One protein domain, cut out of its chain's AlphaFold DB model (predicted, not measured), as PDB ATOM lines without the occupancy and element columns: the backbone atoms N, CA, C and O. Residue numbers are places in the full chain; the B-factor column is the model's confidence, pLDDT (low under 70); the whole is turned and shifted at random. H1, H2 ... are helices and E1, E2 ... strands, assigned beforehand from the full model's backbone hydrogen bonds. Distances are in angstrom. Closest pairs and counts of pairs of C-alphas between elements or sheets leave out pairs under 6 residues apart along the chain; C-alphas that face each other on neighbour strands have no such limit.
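What this domain is: This is residues 6 to 55 of the 64 residues of an uncharacterized protein of Deltaproteobacteria bacterium RBG_19FT_COMBO_56_10 (UniProt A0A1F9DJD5). Two small two-strand hairpins, E1 with E2 and E3 with E4, stand separately with their turns, residues 10 to 15 and 32 to 37, toward the same end of the domain. Helix H1 runs past the opposite end, from E4 toward the first residue of E1. The printed part has 50 residues with four named strands and then one named helix, in the order E1, E2, E3, E4, H1; each hairpin is an antiparallel sheet of two strands, and the class is mixed, helices and strands. The whole is compact, with a radius of gyration of the C-alphas of 10.4 A, and spans 27 by 22 by 16 A.

Where its parts are: E1 is residues 6 to 9, beginning at C-alpha 6 (16.458, -52.421, -21.326), and measures 9.9 A from first to last C-alpha. E2, residues 16 to 20, is the longest strand at 13.6 A. E3 is residues 28 to 31, 9.8 A, and E4 is residues 38 to 41, 9.6 A, ending at C-alpha 41 (28.893, -50.990, -22.140). H1, residues 43 to 54, measures 17.1 A and ends at C-alpha 54 (14.582, -59.940, -13.073). Residues 21 to 23 form a short helical run without a name.

How they stand to each other: E1 and E2 are a hairpin, antiparallel at 146 degrees between their directions. The C-alphas of Ile 6 and Lys 19 face each other at 5.5 A, and those of Thr 9 and Val 16 at 4.4 A. N 6 and O 19 are 2.8 A apart and N 17 and O 8 are 2.9 A apart, within hydrogen-bond range. The closest C-alphas of E1 and H1 are those of Ile 6 and Val 50, 7.9 A apart, and the two centres are 9.8 A apart. E2 and H1 are apart. E2 and E3 are apart too, as are E1 and E3, E1 and E4, and E2 and E4. E3 and E4 are the second hairpin, antiparallel at 149 degrees. The C-alphas of Thr 29 and Thr 40 face each other at 4.2 A, and N 30 and O 39 are within hydrogen-bond range at 2.8 A. E3 and H1 are apart. In H1, 6 of 8 O i to N i+4 pairs are within hydrogen-bond range.

The domain as a whole: The two C-alphas farthest apart, those of Gly 36 and Lys 55, are 28.9 A from each other. The printed part has no cut. The link from E4 to H1 is tight, with 1 residue; the links from E1 to E2, E2 to E3 and E3 to E4 are short, and there is no long link. The mean pLDDT of the printed part is 73.9; residues 42 to 55 are under 70, and H1 has a mean of 55.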
ATOM      1  N   ILE A   6      15.842 -52.380 -22.648       79.00
ATOM      2  CA  ILE A   6      16.458 -52.421 -21.326       79.00
ATOM      3  C   ILE A   6      16.627 -51.011 -20.773       79.00
ATOM      4  O   ILE A   6      16.892 -50.062 -21.518       79.00
ATOM      5  N   ASP A   7      16.464 -50.893 -19.463       81.38
ATOM      6  CA  ASP A   7      16.655 -49.657 -18.722       81.38
ATOM      7  C   ASP A   7      18.126 -49.521 -18.314       81.38
ATOM      8  O   ASP A   7      18.705 -50.400 -17.679       81.38
ATOM      9  N   ILE A   8      18.741 -48.409 -18.707       79.31
ATOM     10  CA  ILE A   8      20.143 -48.096 -18.438       79.31
ATOM     11  C   ILE A   8      20.178 -46.882 -17.531       79.31
ATOM     12  O   ILE A   8      19.640 -45.826 -17.867       79.31
ATOM     13  N   THR A   9      20.838 -47.024 -16.387       80.25
ATOM     14  CA  THR A   9      21.027 -45.921 -15.446       80.25
ATOM     15  C   THR A   9      22.336 -45.213 -15.763       80.25
ATOM     16  O   THR A   9      23.398 -45.834 -15.778       80.25
ATOM     17  N   CYS A  10      22.276 -43.908 -16.025       81.69
ATOM     18  CA  CYS A  10      23.481 -43.109 -16.203       81.69
ATOM     19  C   CYS A  10      24.248 -42.999 -14.873       81.69
ATOM     20  O   CYS A  10      23.667 -42.524 -13.898       81.69
ATOM     21  N   PRO A  11      25.548 -43.341 -14.820       78.38
ATOM     22  CA  PRO A  11      26.328 -43.274 -13.582       78.38
ATOM     23  C   PRO A  11      26.604 -41.842 -13.097       78.38
ATOM     24  O   PRO A  11      26.996 -41.658 -11.953       78.38
ATOM     25  N   VAL A  12      26.402 -40.828 -13.947       84.81
ATOM     26  CA  VAL A  12      26.706 -39.424 -13.621       84.81
ATOM     27  C   VAL A  12      25.483 -38.676 -13.120       84.81
ATOM     28  O   VAL A  12      25.514 -38.064 -12.061       84.81
ATOM     29  N   CYS A  13      24.390 -38.716 -13.880       85.62
ATOM     30  CA  CYS A  13      23.175 -37.975 -13.539       85.62
ATOM     31  C   CYS A  13      22.060 -38.864 -12.984       85.62
ATOM     32  O   CYS A  13      20.950 -38.375 -12.777       85.62
ATOM     33  N   THR A  14      22.305 -40.167 -12.798       82.94
ATOM     34  CA  THR A  14      21.326 -41.171 -12.324       82.94
ATOM     35  C   THR A  14      20.050 -41.268 -13.166       82.94
ATOM     36  O   THR A  14      19.081 -41.914 -12.783       82.94
ATOM     37  N   THR A  15      20.037 -40.649 -14.351       85.06
ATOM     38  CA  THR A  15      18.884 -40.701 -15.249       85.06
ATOM     39  C   THR A  15      18.784 -42.084 -15.869       85.06
ATOM     40  O   THR A  15      19.746 -42.572 -16.467       85.06
ATOM     41  N   VAL A  16      17.600 -42.680 -15.761       83.75
ATOM     42  CA  VAL A  16      17.258 -43.949 -16.402       83.75
ATOM     43  C   VAL A  16      16.748 -43.681 -17.813       83.75
ATOM     44  O   VAL A  16      15.886 -42.823 -18.017       83.75
ATOM     45  N   PHE A  17      17.287 -44.389 -18.800       84.56
ATOM     46  CA  PHE A  17      16.849 -44.296 -20.188       84.56
ATOM     47  C   PHE A  17      16.775 -45.676 -20.837       84.56
ATOM     48  O   PHE A  17      17.569 -46.565 -20.541       84.56
ATOM     49  N   LYS A  18      15.819 -45.843 -21.754       84.31
ATOM     50  CA  LYS A  18      15.570 -47.117 -22.433       84.31
ATOM     51  C   LYS A  18      16.384 -47.234 -23.712       84.31
ATOM     52  O   LYS A  18      16.412 -46.308 -24.527       84.31
ATOM     53  N   LYS A  19      17.001 -48.394 -23.924       83.00
ATOM     54  CA  LYS A  19      17.677 -48.743 -25.180       83.00
ATOM     55  C   LYS A  19      17.312 -50.142 -25.643       83.00
ATOM     56  O   LYS A  19      17.031 -51.026 -24.842       83.00
ATOM     57  N   LYS A  20      17.307 -50.340 -26.961       83.00
ATOM     58  CA  LYS A  20      17.018 -51.642 -27.563       83.00
ATOM     59  C   LYS A  20      18.197 -52.573 -27.309       83.00
ATOM     60  O   LYS A  20      19.298 -52.286 -27.767       83.00
ATOM     61  N   ALA A  21      17.962 -53.717 -26.671       76.62
ATOM     62  CA  ALA A  21      18.996 -54.712 -26.379       76.62
ATOM     63  C   ALA A  21      19.774 -55.149 -27.634       76.62
ATOM     64  O   ALA A  21      20.962 -55.420 -27.577       76.62
ATOM     65  N   ARG A  22      19.124 -55.145 -28.803       77.12
ATOM     66  CA  ARG A  22      19.748 -55.489 -30.093       77.12
ATOM     67  C   ARG A  22      20.820 -54.499 -30.561       77.12
ATOM     68  O   ARG A  22      21.703 -54.881 -31.326       77.12
ATOM     69  N   GLU A  23      20.725 -53.238 -30.146       75.50
ATOM     70  CA  GLU A  23      21.719 -52.194 -30.450       75.50
ATOM     71  C   GLU A  23      22.885 -52.204 -29.454       75.50
ATOM     72  O   GLU A  23      23.923 -51.573 -29.661       75.50
ATOM     73  N   LEU A  24      22.713 -52.939 -28.363       74.50
ATOM     74  CA  LEU A  24      23.647 -53.018 -27.272       74.50
ATOM     75  C   LEU A  24      24.516 -54.259 -27.432       74.50
ATOM     76  O   LEU A  24      24.194 -55.344 -26.956       74.50
ATOM     77  N   LYS A  25      25.608 -54.089 -28.167       72.31
ATOM     78  CA  LYS A  25      26.629 -55.109 -28.381       72.31
ATOM     79  C   LYS A  25      27.835 -54.794 -27.499       72.31
ATOM     80  O   LYS A  25      27.987 -53.669 -27.018       72.31
ATOM     81  N   ASP A  26      28.699 -55.780 -27.292       72.25
ATOM     82  CA  ASP A  26      29.984 -55.572 -26.632       72.25
ATOM     83  C   ASP A  26      30.760 -54.423 -27.285       72.25
ATOM     84  O   ASP A  26      31.009 -54.428 -28.491       72.25
ATOM     85  N   GLY A  27      31.118 -53.421 -26.479       74.44
ATOM     86  CA  GLY A  27      31.819 -52.235 -26.963       74.44
ATOM     87  C   GLY A  27      30.904 -51.145 -27.524       74.44
ATOM     88  O   GLY A  27      31.413 -50.140 -28.018       74.44
ATOM     89  N   THR A  28      29.576 -51.277 -27.421       81.81
ATOM     90  CA  THR A  28      28.664 -50.176 -27.749       81.81
ATOM     91  C   THR A  28      28.883 -49.019 -26.774       81.81
ATOM     92  O   THR A  28      28.681 -49.139 -25.562       81.81
ATOM     93  N   THR A  29      29.244 -47.860 -27.322       83.44
ATOM     94  CA  THR A  29      29.274 -46.599 -26.582       83.44
ATOM     95  C   THR A  29      27.894 -45.964 -26.607       83.44
ATOM     96  O   THR A  29      27.357 -45.633 -27.663       83.44
ATOM     97  N   LEU A  30      27.322 -45.778 -25.426       81.56
ATOM     98  CA  LEU A  30      26.064 -45.087 -25.218       81.56
ATOM     99  C   LEU A  30      26.311 -43.690 -24.695       81.56
ATOM    100  O   LEU A  30      27.118 -43.491 -23.793       81.56
ATOM    101  N   GLN A  31      25.550 -42.740 -25.220       86.25
ATOM    102  CA  GLN A  31      25.508 -41.395 -24.684       86.25
ATOM    103  C   GLN A  31      24.235 -41.207 -23.862       86.25
ATOM    104  O   GLN A  31      23.135 -41.498 -24.339       86.25
ATOM    105  N   CYS A  32      24.379 -40.714 -22.634       85.81
ATOM    106  CA  CYS A  32      23.241 -40.336 -21.817       85.81
ATOM    107  C   CYS A  32      22.517 -39.149 -22.475       85.81
ATOM    108  O   CYS A  32      23.138 -38.105 -22.678       85.81
ATOM    109  N   PRO A  33      21.204 -39.248 -22.750       86.19
ATOM    110  CA  PRO A  33      20.456 -38.169 -23.395       86.19
ATOM    111  C   PRO A  33      20.234 -36.946 -22.489       86.19
ATOM    112  O   PRO A  33      19.815 -35.903 -22.973       86.19
ATOM    113  N   LYS A  34      20.486 -37.068 -21.177       88.06
ATOM    114  CA  LYS A  34      20.271 -35.999 -20.190       88.06
ATOM    115  C   LYS A  34      21.515 -35.134 -19.990       88.06
ATOM    116  O   LYS A  34      21.427 -33.918 -20.086       88.06
ATOM    117  N   CYS A  35      22.653 -35.755 -19.679       88.56
ATOM    118  CA  CYS A  35      23.900 -35.050 -19.361       88.56
ATOM    119  C   CYS A  35      24.951 -35.113 -20.476       88.56
ATOM    120  O   CYS A  35      25.961 -34.426 -20.389       88.56
ATOM    121  N   GLY A  36      24.747 -35.940 -21.506       87.75
ATOM    122  CA  GLY A  36      25.705 -36.110 -22.599       87.75
ATOM    123  C   GLY A  36      26.891 -37.027 -22.285       87.75
ATOM    124  O   GLY A  36      27.744 -37.190 -23.156       87.75
ATOM    125  N   GLU A  37      26.933 -37.644 -21.098       85.44
ATOM    126  CA  GLU A  37      28.011 -38.554 -20.687       85.44
ATOM    127  C   GLU A  37      28.091 -39.791 -21.587       85.44
ATOM    128  O   GLU A  37      27.058 -40.375 -21.930       85.44
ATOM    129  N   LYS A  38      29.307 -40.222 -21.934       85.81
ATOM    130  CA  LYS A  38      29.549 -41.400 -22.778       85.81
ATOM    131  C   LYS A  38      29.996 -42.580 -21.920       85.81
ATOM    132  O   LYS A  38      31.033 -42.546 -21.274       85.81
ATOM    133  N   THR A  39      29.226 -43.658 -21.948       74.69
ATOM    134  CA  THR A  39      29.534 -44.915 -21.262       74.69
ATOM    135  C   THR A  39      29.673 -46.026 -22.286       74.69
ATOM    136  O   THR A  39      28.777 -46.258 -23.095       74.69
ATOM    137  N   THR A  40      30.794 -46.737 -22.246       80.38
ATOM    138  CA  THR A  40      30.988 -47.949 -23.040       80.38
ATOM    139  C   THR A  40      30.450 -49.133 -22.258       80.38
ATOM    140  O   THR A  40      30.985 -49.469 -21.200       80.38
ATOM    141  N   ILE A  41      29.401 -49.776 -22.768       71.56
ATOM    142  CA  ILE A  41      28.893 -50.990 -22.140       71.56
ATOM    143  C   ILE A  41      29.710 -52.183 -22.648       71.56
ATOM    144  O   ILE A  41      29.811 -52.432 -23.851       71.56
ATOM    145  N   LYS A  42      30.301 -52.931 -21.715       68.00
ATOM    146  CA  LYS A  42      30.856 -54.266 -21.973       68.00
ATOM    147  C   LYS A  42      29.769 -55.301 -21.684       68.00
ATOM    148  O   LYS A  42      29.028 -55.134 -20.720       68.00
ATOM    149  N   GLY A  43      29.680 -56.366 -22.472       59.78
ATOM    150  CA  GLY A  43      28.706 -57.460 -22.344       59.78
ATOM    151  C   GLY A  43      28.640 -58.067 -20.942       59.78
ATOM    152  O   GLY A  43      27.587 -58.495 -20.480       59.78
ATOM    153  N   THR A  44      29.741 -58.000 -20.195       57.69
ATOM    154  CA  THR A  44      29.806 -58.420 -18.790       57.69
ATOM    155  C   THR A  44      28.942 -57.567 -17.852       57.69
ATOM    156  O   THR A  44      28.402 -58.092 -16.885       57.69
ATOM    157  N   MET A  45      28.741 -56.280 -18.155       58.84
ATOM    158  CA  MET A  45      27.892 -55.364 -17.377       58.84
ATOM    159  C   MET A  45      26.393 -55.612 -17.618       58.84
ATOM    160  O   MET A  45      25.582 -55.345 -16.733       58.84
ATOM    161  N   PHE A  46      26.016 -56.161 -18.781       61.12
ATOM    162  CA  PHE A  46      24.620 -56.521 -19.079       61.12
ATOM    163  C   PHE A  46      24.092 -57.604 -18.154       61.12
ATOM    164  O   PHE A  46      22.948 -57.526 -17.713       61.12
ATOM    165  N   THR A  47      24.926 -58.600 -17.861       54.25
ATOM    166  CA  THR A  47      24.518 -59.737 -17.033       54.25
ATOM    167  C   THR A  47      24.162 -59.269 -15.622       54.25
ATOM    168  O   THR A  47      23.150 -59.705 -15.085       54.25
ATOM    169  N   ASP A  48      24.899 -58.306 -15.056       54.06
ATOM    170  CA  ASP A  48      24.584 -57.752 -13.729       54.06
ATOM    171  C   ASP A  48      23.311 -56.883 -13.743       54.06
ATOM    172  O   ASP A  48      22.473 -56.982 -12.845       54.06
ATOM    173  N   MET A  49      23.115 -56.070 -14.793       54.94
ATOM    174  CA  MET A  49      21.947 -55.182 -14.908       54.94
ATOM    175  C   MET A  49      20.641 -55.939 -15.188       54.94
ATOM    176  O   MET A  49      19.620 -55.640 -14.570       54.94
ATOM    177  N   VAL A  50      20.656 -56.941 -16.075       55.75
ATOM    178  CA  VAL A  50      19.476 -57.779 -16.366       55.75
ATOM    179  C   VAL A  50      19.134 -58.670 -15.173       55.75
ATOM    180  O   VAL A  50      17.964 -58.752 -14.805       55.75
ATOM    181  N   THR A  51      20.137 -59.235 -14.489       50.28
ATOM    182  CA  THR A  51      19.902 -60.032 -13.269       50.28
ATOM    183  C   THR A  51      19.234 -59.196 -12.171       50.28
ATOM    184  O   THR A  51      18.408 -59.714 -11.420       50.28
ATOM    185  N   LYS A  52      19.531 -57.890 -12.092       48.97
ATOM    186  CA  LYS A  52      18.845 -56.955 -11.184       48.97
ATOM    187  C   LYS A  52      17.431 -56.579 -11.625       48.97
ATOM    188  O   LYS A  52      16.603 -56.326 -10.762       48.97
ATOM    189  N   LEU A  53      17.136 -56.551 -12.925       51.72
ATOM    190  CA  LEU A  53      15.782 -56.287 -13.427       51.72
ATOM    191  C   LEU A  53      14.856 -57.497 -13.227       51.72
ATOM    192  O   LEU A  53      13.709 -57.312 -12.829       51.72
ATOM    193  N   GLU A  54      15.352 -58.726 -13.398       47.41
ATOM    194  CA  GLU A  54      14.582 -59.940 -13.073       47.41
ATOM    195  C   GLU A  54      14.391 -60.140 -11.557       47.41
ATOM    196  O   GLU A  54      13.430 -60.778 -11.136       47.41
ATOM    197  N   LYS A  55      15.253 -59.537 -10.726       44.28
ATOM    198  CA  LYS A  55      15.133 -59.517  -9.254       44.28
ATOM    199  C   LYS A  55      14.640 -58.174  -8.691       44.28
ATOM    200  O   LYS A  55      14.794 -57.905  -7.508       44.28
TER     201      LYS A  55